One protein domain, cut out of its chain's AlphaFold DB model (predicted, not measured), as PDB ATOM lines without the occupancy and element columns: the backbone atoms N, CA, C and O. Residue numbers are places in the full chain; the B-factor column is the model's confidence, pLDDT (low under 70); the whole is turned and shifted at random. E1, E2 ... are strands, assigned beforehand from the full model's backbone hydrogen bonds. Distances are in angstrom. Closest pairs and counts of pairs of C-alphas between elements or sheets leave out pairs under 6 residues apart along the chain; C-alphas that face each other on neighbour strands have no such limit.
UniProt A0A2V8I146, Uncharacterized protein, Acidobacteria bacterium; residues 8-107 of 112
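What this domain is: This is residues 8 to 107 of the 112 residues of an uncharacterized protein of Acidobacteria bacterium (UniProt A0A2V8I146). Three small sheets are stacked face to face in turn like three blades of a propeller, with the strongly twisted sheet E4 E5 E6 E7 in the middle and E1 E2 E3 and E8 E9 E10 packed on it. The blades meet mainly at their first strands, E4 lying between E1 and E8, while the last strands E3, E7 and E10 are apart. The printed part has 100 residues, with no named helix and ten named strands, E1 to E10 in order along the chain; the class is all strand. Each sheet is antiparallel, in the order E1 E2 E3, E4 E5 E6 E7 or E8 E9 E10. The whole is compact, with a radius of gyration of the C-alphas of 13.3 A, and only just flat, spanning 42 by 35 by 19 A.

Where its parts are: E1 is residues 8 to 11, and C-alpha 8 is at (99.268, 168.614, 103.040). E2, residues 16 to 21, is 16.5 A long from first to last C-alpha, and E3, residues 26 to 31, is 16.9 A. E4, residues 39 to 44, is 14.0 A long and begins with C-alpha 39 at (89.493, 162.886, 106.078). E5 is residues 50 to 54, E6 residues 59 to 63 and E7 residues 70 to 74. E8 is residues 85 to 87, E9 residues 93 to 97 and E10 residues 102 to 106, with C-alpha 106 at (81.427, 172.916, 93.918).

How they stand to each other: Each sheet is a meander, each strand the antiparallel neighbour of the one before. N 9 and O 18 of the hairpin E1 and E2 are 2.9 A apart, within hydrogen-bond range, as are N 19 and O 28 of E2 and E3 at 2.8 A. In the largest sheet, such pairs are N 43 and O 51 of E4 and E5, 2.9 A, N 61 and O 52 of E5 and E6, 2.8 A, and N 73 and O 60 of E6 and E7, 2.7 A. In the last sheet, they are N 94 and O 86 of E8 and E9, 2.8 A, and N 95 and O 104 of E9 and E10, 2.9 A. The closest C-alphas of E1 and E4 are those of Ser 10 and Tyr 40, 5.5 A apart. Those of E4 and E8 are Gly 43 and Phe 85, 4.9 A. E1 and E8 are apart.

The domain as a whole: The farthest C-alphas, those of Thr 24 and His 77, are 41.9 A apart. The printed part has no cut and no long link. The mean pLDDT of the printed part is 94.0, and no printed residue is under 70.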
ATOM      1  N   TRP A   8     100.498 168.861 102.293       98.31
ATOM      2  CA  TRP A   8      99.268 168.614 103.040       98.31
ATOM      3  C   TRP A   8      98.862 167.153 102.871       98.31
ATOM      4  O   TRP A   8      98.938 166.628 101.757       98.31
ATOM      5  N   PHE A   9      98.452 166.501 103.956       98.19
ATOM      6  CA  PHE A   9      98.074 165.090 103.954       98.19
ATOM      7  C   PHE A   9      96.947 164.800 104.949       98.19
ATOM      8  O   PHE A   9      96.776 165.487 105.954       98.19
ATOM      9  N   SER A  10      96.148 163.784 104.643       97.56
ATOM     10  CA  SER A  10      95.025 163.350 105.470       97.56
ATOM     11  C   SER A  10      95.443 162.208 106.391       97.56
ATOM     12  O   SER A  10      95.912 161.167 105.923       97.56
ATOM     13  N   GLU A  11      95.185 162.338 107.684       97.62
ATOM     14  CA  GLU A  11      95.342 161.261 108.657       97.62
ATOM     15  C   GLU A  11      93.980 160.608 108.908       97.62
ATOM     16  O   GLU A  11      93.340 160.859 109.927       97.62
ATOM     17  N   ARG A  12      93.510 159.764 107.977       95.69
ATOM     18  CA  ARG A  12      92.143 159.203 108.015       95.69
ATOM     19  C   ARG A  12      91.757 158.618 109.375       95.69
ATOM     20  O   ARG A  12      90.698 158.934 109.886       95.69
ATOM     21  N   ARG A  13      92.602 157.754 109.948       95.00
ATOM     22  CA  ARG A  13      92.327 157.110 111.249       95.00
ATOM     23  C   ARG A  13      92.627 158.013 112.445       95.00
ATOM     24  O   ARG A  13      92.144 157.740 113.535       95.00
ATOM     25  N   GLY A  14      93.455 159.037 112.250       96.19
ATOM     26  CA  GLY A  14      93.755 160.033 113.274       96.19
ATOM     27  C   GLY A  14      92.682 161.115 113.366       96.19
ATOM     28  O   GLY A  14      92.619 161.813 114.371       96.19
ATOM     29  N   GLY A  15      91.844 161.260 112.334       97.12
ATOM     30  CA  GLY A  15      90.832 162.303 112.265       97.12
ATOM     31  C   GLY A  15      91.418 163.702 112.114       97.12
ATOM     32  O   GLY A  15      90.847 164.675 112.606       97.12
ATOM     33  N   LYS A  16      92.579 163.806 111.460       98.44
ATOM     34  CA  LYS A  16      93.341 165.051 111.340       98.44
ATOM     35  C   LYS A  16      93.717 165.353 109.900       98.44
ATOM     36  O   LYS A  16      93.806 164.466 109.048       98.44
ATOM     37  N   ILE A  17      94.005 166.623 109.660       98.56
ATOM     38  CA  ILE A  17      94.804 167.054 108.517       98.56
ATOM     39  C   ILE A  17      96.193 167.398 109.036       98.56
ATOM     40  O   ILE A  17      96.330 168.191 109.965       98.56
ATOM     41  N   GLY A  18      97.214 166.824 108.418       98.50
ATOM     42  CA  GLY A  18      98.603 167.153 108.673       98.50
ATOM     43  C   GLY A  18      99.153 168.084 107.600       98.50
ATOM     44  O   GLY A  18      98.754 168.038 106.431       98.50
ATOM     45  N   ARG A  19     100.107 168.924 107.998       98.31
ATOM     46  CA  ARG A  19     100.992 169.627 107.075       98.31
ATOM     47  C   ARG A  19     102.448 169.420 107.454       98.31
ATOM     48  O   ARG A  19     102.780 169.389 108.638       98.31
ATOM     49  N   PHE A  20     103.299 169.342 106.445       98.75
ATOM     50  CA  PHE A  20     104.745 169.261 106.563       98.75
ATOM     51  C   PHE A  20     105.382 170.400 105.771       98.75
ATOM     52  O   PHE A  20     105.062 170.586 104.595       98.75
ATOM     53  N   ASP A  21     106.268 171.155 106.414       98.50
ATOM     54  CA  ASP A  21     107.120 172.151 105.768       98.50
ATOM     55  C   ASP A  21     108.493 171.527 105.464       98.50
ATOM     56  O   ASP A  21     109.295 171.353 106.386       98.50
ATOM     57  N   PRO A  22     108.812 171.224 104.191       98.38
ATOM     58  CA  PRO A  22     110.093 170.624 103.833       98.38
ATOM     59  C   PRO A  22     111.303 171.527 104.083       98.38
ATOM     60  O   PRO A  22     112.418 171.026 104.144       98.38
ATOM     61  N   LYS A  23     111.118 172.850 104.196       98.00
ATOM     62  CA  LYS A  23     112.228 173.794 104.417       98.00
ATOM     63  C   LYS A  23     112.697 173.782 105.865       98.00
ATOM     64  O   LYS A  23     113.876 173.993 106.125       98.00
ATOM     65  N   THR A  24     111.762 173.592 106.794       98.25
ATOM     66  CA  THR A  24     112.030 173.591 108.240       98.25
ATOM     67  C   THR A  24     111.974 172.197 108.855       98.25
ATOM     68  O   THR A  24     112.289 172.046 110.031       98.25
ATOM     69  N   GLU A  25     111.573 171.192 108.074       98.31
ATOM     70  CA  GLU A  25     111.348 169.813 108.509       98.31
ATOM     71  C   GLU A  25     110.332 169.709 109.660       98.31
ATOM     72  O   GLU A  25     110.423 168.839 110.527       98.31
ATOM     73  N   THR A  26     109.334 170.599 109.678       98.56
ATOM     74  CA  THR A  26     108.338 170.658 110.755       98.56
ATOM     75  C   THR A  26     106.976 170.132 110.333       98.56
ATOM     76  O   THR A  26     106.500 170.369 109.222       98.56
ATOM     77  N   PHE A  27     106.322 169.444 111.269       98.56
ATOM     78  CA  PHE A  27     104.940 168.999 111.145       98.56
ATOM     79  C   PHE A  27     104.011 169.881 111.977       98.56
ATOM     80  O   PHE A  27     104.360 170.336 113.068       98.56
ATOM     81  N   LYS A  28     102.793 170.082 111.477       98.38
ATOM     82  CA  LYS A  28     101.669 170.614 112.247       98.38
ATOM     83  C   LYS A  28     100.416 169.835 111.887       98.38
ATOM     84  O   LYS A  28     100.123 169.647 110.710       98.38
ATOM     85  N   GLU A  29      99.665 169.438 112.900       98.56
ATOM     86  CA  GLU A  29      98.418 168.699 112.742       98.56
ATOM     87  C   GLU A  29      97.221 169.568 113.140       98.56
ATOM     88  O   GLU A  29      97.321 170.451 113.999       98.56
ATOM     89  N   PHE A  30      96.080 169.302 112.515       98.50
ATOM     90  CA  PHE A  30      94.812 169.973 112.759       98.50
ATOM     91  C   PHE A  30      93.750 168.916 113.055       98.50
ATOM     92  O   PHE A  30      93.374 168.150 112.167       98.50
ATOM     93  N   GLN A  31      93.273 168.880 114.300       97.75
ATOM     94  CA  GLN A  31      92.163 168.015 114.695       97.75
ATOM     95  C   GLN A  31      90.872 168.495 114.037       97.75
ATOM     96  O   GLN A  31      90.503 169.664 114.169       97.75
ATOM     97  N   LEU A  32      90.185 167.593 113.341       97.56
ATOM     98  CA  LEU A  32      88.887 167.884 112.745       97.56
ATOM     99  C   LEU A  32      87.761 167.698 113.776       97.56
ATOM    100  O   LEU A  32      87.929 166.923 114.726       97.56
ATOM    101  N   PRO A  33      86.637 168.421 113.622       94.25
ATOM    102  CA  PRO A  33      85.480 168.284 114.497       94.25
ATOM    103  C   PRO A  33      84.729 166.966 114.251       94.25
ATOM    104  O   PRO A  33      85.003 166.227 113.308       94.25
ATOM    105  N   GLY A  34      83.748 166.691 115.110       87.56
ATOM    106  CA  GLY A  34      82.888 165.514 115.001       87.56
ATOM    107  C   GLY A  34      83.397 164.302 115.791       87.56
ATOM    108  O   GLY A  34      84.506 164.320 116.324       87.56
ATOM    109  N   PRO A  35      82.560 163.258 115.926       85.56
ATOM    110  CA  PRO A  35      82.871 162.103 116.764       85.56
ATOM    111  C   PRO A  35      83.935 161.184 116.150       85.56
ATOM    112  O   PRO A  35      84.780 160.674 116.878       85.56
ATOM    113  N   GLU A  36      83.914 160.997 114.826       90.38
ATOM    114  CA  GLU A  36      84.840 160.113 114.098       90.38
ATOM    115  C   GLU A  36      85.244 160.714 112.735       90.38
ATOM    116  O   GLU A  36      84.889 160.179 111.678       90.38
ATOM    117  N   PRO A  37      85.920 161.880 112.711       94.06
ATOM    118  CA  PRO A  37      86.355 162.491 111.460       94.06
ATOM    119  C   PRO A  37      87.280 161.547 110.688       94.06
ATOM    120  O   PRO A  37      88.188 160.947 111.255       94.06
ATOM    121  N   SER A  38      87.065 161.437 109.378       95.81
ATOM    122  CA  SER A  38      87.756 160.461 108.525       95.81
ATOM    123  C   SER A  38      88.257 161.090 107.218       95.81
ATOM    124  O   SER A  38      87.897 160.626 106.135       95.81
ATOM    125  N   PRO A  39      89.082 162.155 107.273       96.62
ATOM    126  CA  PRO A  39      89.493 162.886 106.078       96.62
ATOM    127  C   PRO A  39      90.249 161.973 105.110       96.62
ATOM    128  O   PRO A  39      91.049 161.132 105.531       96.62
ATOM    129  N   TYR A  40      90.007 162.145 103.811       95.31
ATOM    130  CA  TYR A  40      90.659 161.340 102.781       95.31
ATOM    131  C   TYR A  40      91.017 162.141 101.533       95.31
ATOM    132  O   TYR A  40      92.198 162.350 101.266       95.31
ATOM    133  N   ALA A  41      90.027 162.622 100.775       95.38
ATOM    134  CA  ALA A  41      90.321 163.510  99.654       95.38
ATOM    135  C   ALA A  41      90.858 164.843 100.181       95.38
ATOM    136  O   ALA A  41      90.386 165.319 101.214       95.38
ATOM    137  N   LEU A  42      91.795 165.454  99.455       97.06
ATOM    138  CA  LEU A  42      92.309 166.790  99.748       97.06
ATOM    139  C   LEU A  42      92.314 167.670  98.503       97.06
ATOM    140  O   LEU A  42      92.610 167.210  97.403       97.06
ATOM    141  N   GLY A  43      92.009 168.947  98.705       96.75
ATOM    142  CA  GLY A  43      92.066 170.003  97.702       96.75
ATOM    143  C   GLY A  43      92.515 171.313  98.335       96.75
ATOM    144  O   GLY A  43      92.358 171.516  99.537       96.75
ATOM    145  N   ILE A  44      93.086 172.207  97.535       96.88
ATOM    146  CA  ILE A  44      93.522 173.533  97.985       96.88
ATOM    147  C   ILE A  44      92.846 174.547  97.075       96.88
ATOM    148  O   ILE A  44      92.964 174.437  95.855       96.88
ATOM    149  N   ASP A  45      92.087 175.479  97.649       95.75
ATOM    150  CA  ASP A  45      91.436 176.527  96.861       95.75
ATOM    151  C   ASP A  45      92.357 177.734  96.613       95.75
ATOM    152  O   ASP A  45      93.492 177.802  97.087       95.75
ATOM    153  N   ARG A  46      91.860 178.714  95.850       93.69
ATOM    154  CA  ARG A  46      92.610 179.939  95.507       93.69
ATOM    155  C   ARG A  46      92.935 180.826  96.700       93.69
ATOM    156  O   ARG A  46      93.792 181.692  96.585       93.69
ATOM    157  N   ASN A  47      92.231 180.633  97.807       93.62
ATOM    158  CA  ASN A  47      92.417 181.375  99.043       93.62
ATOM    159  C   ASN A  47      93.298 180.590 100.027       93.62
ATOM    160  O   ASN A  47      93.352 180.934 101.205       93.62
ATOM    161  N   HIS A  48      93.972 179.536  99.552       94.81
ATOM    162  CA  HIS A  48      94.822 178.647 100.341       94.81
ATOM    163  C   HIS A  48      94.071 177.923 101.469       94.81
ATOM    164  O   HIS A  48      94.680 177.471 102.439       94.81
ATOM    165  N   MET A  49      92.748 177.783 101.352       97.38
ATOM    166  CA  MET A  49      91.970 176.970 102.280       97.38
ATOM    167  C   MET A  49      92.100 175.504 101.886       97.38
ATOM    168  O   MET A  49      92.120 175.158 100.700       97.38
ATOM    169  N   ILE A  50      92.161 174.641 102.896       97.94
ATOM    170  CA  ILE A  50      92.329 173.205 102.701       97.94
ATOM    171  C   ILE A  50      90.957 172.551 102.747       97.94
ATOM    172  O   ILE A  50      90.249 172.627 103.748       97.94
ATOM    173  N   TRP A  51      90.578 171.919 101.650       97.69
ATOM    174  CA  TRP A  51      89.326 171.196 101.510       97.69
ATOM    175  C   TRP A  51      89.563 169.709 101.710       97.69
ATOM    176  O   TRP A  51      90.542 169.172 101.194       97.69
ATOM    177  N   TYR A  52      88.659 169.048 102.426       97.12
ATOM    178  CA  TYR A  52      88.660 167.601 102.588       97.12
ATOM    179  C   TYR A  52      87.273 167.008 102.379       97.12
ATOM    180  O   TYR A  52      86.270 167.686 102.575       97.12
ATOM    181  N   ALA A  53      87.228 165.736 101.995       94.75
ATOM    182  CA  ALA A  53      86.025 164.924 102.110       94.75
ATOM    183  C   ALA A  53      86.265 163.818 103.126       94.75
ATOM    184  O   ALA A  53      87.337 163.197 103.146       94.75
ATOM    185  N   SER A  54      85.268 163.597 103.973       92.31
ATOM    186  CA  SER A  54      85.260 162.476 104.900       92.31
ATOM    187  C   SER A  54      84.989 161.180 104.134       92.31
ATOM    188  O   SER A  54      84.127 161.107 103.266       92.31
ATOM    189  N   HIS A  55      85.755 160.134 104.427       90.75
ATOM    190  CA  HIS A  55      85.603 158.840 103.769       90.75
ATOM    191  C   HIS A  55      84.382 158.078 104.288       90.75
ATOM    192  O   HIS A  55      83.788 157.298 103.549       90.75
ATOM    193  N   GLU A  56      84.062 158.247 105.570       89.06
ATOM    194  CA  GLU A  56      83.016 157.495 106.279       89.06
ATOM    195  C   GLU A  56      81.810 158.370 106.638       89.06
ATOM    196  O   GLU A  56      80.837 157.871 107.192       89.06
ATOM    197  N   GLN A  57      81.864 159.665 106.317       87.75
ATOM    198  CA  GLN A  57      80.778 160.610 106.554       87.75
ATOM    199  C   GLN A  57      80.465 161.361 105.265       87.75
ATOM    200  O   GLN A  57      81.381 161.724 104.530       87.75
ATOM    201  N   ASP A  58      79.188 161.649 105.046       89.38
ATOM    202  CA  ASP A  58      78.682 162.384 103.887       89.38
ATOM    203  C   ASP A  58      78.958 163.894 104.025       89.38
ATOM    204  O   ASP A  58      78.036 164.707 104.064       89.38
ATOM    205  N   THR A  59      80.229 164.286 104.147       91.62
ATOM    206  CA  THR A  59      80.632 165.660 104.482       91.62
ATOM    207  C   THR A  59      81.878 166.099 103.716       91.62
ATOM    208  O   THR A  59      82.890 165.394 103.680       91.62
ATOM    209  N   ILE A  60      81.838 167.327 103.188       94.00
ATOM    210  CA  ILE A  60      83.023 168.097 102.789       94.00
ATOM    211  C   ILE A  60      83.341 169.105 103.888       94.00
ATOM    212  O   ILE A  60      82.452 169.809 104.353       94.00
ATOM    213  N   GLY A  61      84.605 169.244 104.268       95.75
ATOM    214  CA  GLY A  61      85.037 170.289 105.189       95.75
ATOM    215  C   GLY A  61      86.067 171.235 104.587       95.75
ATOM    216  O   GLY A  61      86.822 170.884 103.680       95.75
ATOM    217  N   ARG A  62      86.093 172.457 105.117       97.31
ATOM    218  CA  ARG A  62      87.049 173.517 104.786       97.31
ATOM    219  C   ARG A  62      87.813 173.925 106.038       97.31
ATOM    220  O   ARG A  62      87.230 174.503 106.953       97.31
ATOM    221  N   LEU A  63      89.114 173.675 106.043       98.31
ATOM    222  CA  LEU A  63      90.067 174.071 107.073       98.31
ATOM    223  C   LEU A  63      90.761 175.386 106.685       98.31
ATOM    224  O   LEU A  63      91.339 175.511 105.604       98.31
ATOM    225  N   ASN A  64      90.757 176.349 107.606       97.50
ATOM    226  CA  ASN A  64      91.612 177.529 107.546       97.50
ATOM    227  C   ASN A  64      92.990 177.198 108.158       97.50
ATOM    228  O   ASN A  64      93.073 176.986 109.371       97.50
ATOM    229  N   PRO A  65      94.089 177.197 107.384       97.06
ATOM    230  CA  PRO A  65      95.404 176.793 107.889       97.06
ATOM    231  C   PRO A  65      96.022 177.783 108.893       97.06
ATOM    232  O   PRO A  65      96.923 177.408 109.656       97.06
ATOM    233  N   ASN A  66      95.545 179.033 108.907       95.62
ATOM    234  CA  ASN A  66      96.039 180.094 109.785       95.62
ATOM    235  C   ASN A  66      95.405 180.012 111.174       95.62
ATOM    236  O   ASN A  66      96.101 180.157 112.176       95.62
ATOM    237  N   THR A  67      94.100 179.740 111.239       96.88
ATOM    238  CA  THR A  67      93.353 179.703 112.508       96.88
ATOM    239  C   THR A  67      93.105 178.291 113.029       96.88
ATOM    240  O   THR A  67      92.826 178.124 114.210       96.88
ATOM    241  N   GLY A  68      93.184 177.274 112.167       97.25
ATOM    242  CA  GLY A  68      92.736 175.915 112.471       97.25
ATOM    243  C   GLY A  68      91.213 175.748 112.467       97.25
ATOM    244  O   GLY A  68      90.724 174.662 112.753       97.25
ATOM    245  N   GLY A  69      90.453 176.803 112.152       97.75
ATOM    246  CA  GLY A  69      88.993 176.749 112.110       97.75
ATOM    247  C   GLY A  69      88.486 175.887 110.954       97.75
ATOM    248  O   GLY A  69      88.992 175.994 109.835       97.75
ATOM    249  N   VAL A  70      87.465 175.072 111.226       97.81
ATOM    250  CA  VAL A  70      86.842 174.168 110.253       97.81
ATOM    251  C   VAL A  70      85.378 174.547 110.041       97.81
ATOM    252  O   VAL A  70      84.655 174.845 110.990       97.81
ATOM    253  N   THR A  71      84.939 174.546 108.785       96.00
ATOM    254  CA  THR A  71      83.522 174.619 108.401       96.00
ATOM    255  C   THR A  71      83.158 173.346 107.651       96.00
ATOM    256  O   THR A  71      83.818 173.031 106.665       96.00
ATOM    257  N   GLU A  72      82.124 172.637 108.098       94.69
ATOM    258  CA  GLU A  72      81.648 171.402 107.466       94.69
ATOM    259  C   GLU A  72      80.350 171.628 106.685       94.69
ATOM    260  O   GLU A  72      79.465 172.373 107.106       94.69
ATOM    261  N   TYR A  73      80.263 170.971 105.531       92.56
ATOM    262  CA  TYR A  73      79.173 171.024 104.568       92.56
ATOM    263  C   TYR A  73      78.659 169.593 104.352       92.56
ATOM    264  O   TYR A  73      79.296 168.825 103.623       92.56
ATOM    265  N   PRO A  74      77.547 169.204 104.997       91.00
ATOM    266  CA  PRO A  74      76.971 167.881 104.809       91.00
ATOM    267  C   PRO A  74      76.323 167.767 103.426       91.00
ATOM    268  O   PRO A  74      75.706 168.716 102.929       91.00
ATOM    269  N   PHE A  75      76.418 166.592 102.821       86.31
ATOM    270  CA  PHE A  75      75.661 166.250 101.630       86.31
ATOM    271  C   PHE A  75      74.222 165.850 101.988       86.31
ATOM    272  O   PHE A  75      73.972 165.270 103.045       86.31
ATOM    273  N   PRO A  76      73.247 166.126 101.103       83.06
ATOM    274  CA  PRO A  76      71.856 165.721 101.306       83.06
ATOM    275  C   PRO A  76      71.601 164.236 100.991       83.06
ATOM    276  O   PRO A  76      70.482 163.755 101.153       83.06
ATOM    277  N   HIS A  77      72.605 163.520 100.487       81.31
ATOM    278  CA  HIS A  77      72.560 162.109 100.118       81.31
ATOM    279  C   HIS A  77      73.916 161.464 100.400       81.31
ATOM    280  O   HIS A  77      74.889 162.177 100.649       81.31
ATOM    281  N   SER A  78      73.988 160.133 100.302       83.00
ATOM    282  CA  SER A  78      75.259 159.448 100.506       83.00
ATOM    283  C   SER A  78      76.288 159.888  99.467       83.00
ATOM    284  O   SER A  78      76.016 159.921  98.263       83.00
ATOM    285  N   GLU A  79      77.452 160.272  99.958       82.75
ATOM    286  CA  GLU A  79      78.583 160.774  99.203       82.75
ATOM    287  C   GLU A  79      79.855 160.431  99.982       82.75
ATOM    288  O   GLU A  79      80.489 161.265 100.628       82.75
ATOM    289  N   ILE A  80      80.183 159.140  99.954       82.19
ATOM    290  CA  ILE A  80      81.332 158.555 100.644       82.19
ATOM    291  C   ILE A  80      82.428 158.150  99.662       82.19
ATOM    292  O   ILE A  80      82.217 157.994  98.459       82.19
ATOM    293  N   SER A  81      83.615 157.869 100.203       84.62
ATOM    294  CA  SER A  81      84.756 157.323  99.449       84.62
ATOM    295  C   SER A  81      85.294 158.222  98.327       84.62
ATOM    296  O   SER A  81      86.028 157.739  97.459       84.62
ATOM    297  N   MET A  82      84.989 159.523  98.351       89.62
ATOM    298  CA  MET A  82      85.665 160.511  97.508       89.62
ATOM    299  C   MET A  82      87.178 160.427  97.723       89.62
ATOM    300  O   MET A  82      87.650 160.354  98.861       89.62
ATOM    301  N   ARG A  83      87.947 160.420  96.629       88.94
ATOM    302  CA  ARG A  83      89.401 160.194  96.690       88.94
ATOM    303  C   ARG A  83      90.238 161.429  96.423       88.94
ATOM    304  O   ARG A  83      91.306 161.557  97.005       88.94
ATOM    305  N   GLU A  84      89.756 162.326  95.573       89.88
ATOM    306  CA  GLU A  84      90.542 163.459  95.093       89.88
ATOM    307  C   GLU A  84      89.660 164.676  94.831       89.88
ATOM    308  O   GLU A  84      88.483 164.549  94.481       89.88
ATOM    309  N   PHE A  85      90.277 165.850  94.968       95.50
ATOM    310  CA  PHE A  85      89.739 167.117  94.505       95.50
ATOM    311  C   PHE A  85      90.658 167.737  93.457       95.50
ATOM    312  O   PHE A  85      91.881 167.710  93.595       95.50
ATOM    313  N   PHE A  86      90.064 168.361  92.444       95.12
ATOM    314  CA  PHE A  86      90.789 169.085  91.407       95.12
ATOM    315  C   PHE A  86      90.235 170.502  91.248       95.12
ATOM    316  O   PHE A  86      89.088 170.688  90.844       95.12
ATOM    317  N   LEU A  87      91.054 171.510  91.543       95.81
ATOM    318  CA  LEU A  87      90.695 172.908  91.326       95.81
ATOM    319  C   LEU A  87      90.996 173.312  89.879       95.81
ATOM    320  O   LEU A  87      92.129 173.177  89.420       95.81
ATOM    321  N   ASP A  88      90.015 173.877  89.183       95.75
ATOM    322  CA  ASP A  88      90.211 174.366  87.819       95.75
ATOM    323  C   ASP A  88      90.509 175.879  87.712       95.75
ATOM    324  O   ASP A  88      90.453 176.667  88.666       95.75
ATOM    325  N   SER A  89      90.803 176.317  86.486       94.38
ATOM    326  CA  SER A  89      91.087 177.718  86.150       94.38
ATOM    327  C   SER A  89      89.874 178.651  86.237       94.38
ATOM    328  O   SER A  89      90.040 179.869  86.139       94.38
ATOM    329  N   GLN A  90      88.674 178.142  86.519       94.69
ATOM    330  CA  GLN A  90      87.477 178.932  86.824       94.69
ATOM    331  C   GLN A  90      87.177 178.981  88.330       94.69
ATOM    332  O   GLN A  90      86.317 179.744  88.756       94.69
ATOM    333  N   GLY A  91      87.920 178.227  89.145       93.56
ATOM    334  CA  GLY A  91      87.743 178.167  90.593       93.56
ATOM    335  C   GLY A  91      86.719 177.122  91.024       93.56
ATOM    336  O   GLY A  91      86.260 177.171  92.158       93.56
ATOM    337  N   ARG A  92      86.348 176.181  90.152       96.75
ATOM    338  CA  ARG A  92      85.503 175.041  90.517       96.75
ATOM    339  C   ARG A  92      86.380 173.941  91.103       96.75
ATOM    340  O   ARG A  92      87.416 173.611  90.529       96.75
ATOM    341  N   MET A  93      85.948 173.373  92.222       96.62
ATOM    342  CA  MET A  93      86.556 172.203  92.839       96.62
ATOM    343  C   MET A  93      85.807 170.956  92.375       96.62
ATOM    344  O   MET A  93      84.689 170.692  92.817       96.62
ATOM    345  N   TRP A  94      86.411 170.225  91.449       96.56
ATOM    346  CA  TRP A  94      85.882 168.996  90.873       96.56
ATOM    347  C   TRP A  94      86.180 167.794  91.757       96.56
ATOM    348  O   TRP A  94      87.237 167.726  92.384       96.56
ATOM    349  N   TYR A  95      85.264 166.831  91.760       93.94
ATOM    350  CA  TYR A  95      85.423 165.551  92.434       93.94
ATOM    351  C   TYR A  95      84.711 164.430  91.675       93.94
ATOM    352  O   TYR A  95      83.714 164.643  90.979       93.94
ATOM    353  N   GLY A  96      85.228 163.214  91.834       91.69
ATOM    354  CA  GLY A  96      84.486 162.003  91.504       91.69
ATOM    355  C   GLY A  96      83.571 161.616  92.661       91.69
ATOM    356  O   GLY A  96      83.967 161.753  93.818       91.69
ATOM    357  N   SER A  97      82.387 161.106  92.337       89.38
ATOM    358  CA  SER A  97      81.413 160.544  93.273       89.38
ATOM    359  C   SER A  97      81.280 159.037  93.018       89.38
ATOM    360  O   SER A  97      80.426 158.611  92.232       89.38
ATOM    361  N   PRO A  98      82.151 158.196  93.615       85.62
ATOM    362  CA  PRO A  98      82.131 156.757  93.360       85.62
ATOM    363  C   PRO A  98      80.845 156.086  93.837       85.62
ATOM    364  O   PRO A  98      80.414 155.112  93.238       85.62
ATOM    365  N   ALA A  99      80.228 156.603  94.902       85.56
ATOM    366  CA  ALA A  99      78.988 156.050  95.438       85.56
ATOM    367  C   ALA A  99      77.791 156.225  94.486       85.56
ATOM    368  O   ALA A  99      76.815 155.487  94.603       85.56
ATOM    369  N   ASN A 100      77.863 157.183  93.552       88.31
ATOM    370  CA  ASN A 100      76.736 157.580  92.708       88.31
ATOM    371  C   ASN A 100      77.022 157.502  91.199       88.31
ATOM    372  O   ASN A 100      76.205 157.991  90.416       88.31
ATOM    373  N   ASP A 101      78.166 156.945  90.783       90.38
ATOM    374  CA  ASP A 101      78.607 156.859  89.380       90.38
ATOM    375  C   ASP A 101      78.588 158.213  88.647       90.38
ATOM    376  O   ASP A 101      78.139 158.340  87.503       90.38
ATOM    377  N   ARG A 102      79.045 159.272  89.326       90.94
ATOM    378  CA  ARG A 102      78.977 160.655  88.827       90.94
ATOM    379  C   ARG A 102      80.282 161.416  89.008       90.94
ATOM    380  O   ARG A 102      81.159 161.045  89.784       90.94
ATOM    381  N   ILE A 103      80.365 162.539  88.302       92.25
ATOM    382  CA  ILE A 103      81.309 163.619  88.588       92.25
ATOM    383  C   ILE A 103      80.527 164.836  89.068       92.25
ATOM    384  O   ILE A 103      79.420 165.101  88.592       92.25
ATOM    385  N   GLY A 104      81.108 165.579  89.999       90.94
ATOM    386  CA  GLY A 104      80.535 166.804  90.531       90.94
ATOM    387  C   GLY A 104      81.582 167.900  90.630       90.94
ATOM    388  O   GLY A 104      82.786 167.661  90.523       90.94
ATOM    389  N   TYR A 105      81.114 169.122  90.845       94.56
ATOM    390  CA  TYR A 105      81.965 170.201  91.317       94.56
ATOM    391  C   TYR A 105      81.201 171.086  92.294       94.56
ATOM    392  O   TYR A 105      79.972 171.153  92.266       94.56
ATOM    393  N   PHE A 106      81.940 171.796  93.136       93.75
ATOM    394  CA  PHE A 106      81.427 172.916  93.918       93.75
ATOM    395  C   PHE A 106      82.302 174.151  93.699       93.75
ATOM    396  O   PHE A 106      83.409 174.057  93.170       93.75
ATOM    397  N   ILE A 107      81.799 175.323  94.071       94.62
ATOM    398  CA  ILE A 107      82.561 176.574  94.018       94.62
ATOM    399  C   ILE A 107      82.940 176.922  95.460       94.62
ATOM    400  O   ILE A 107      82.038 177.209  96.252       94.62
TER     401      ILE A 107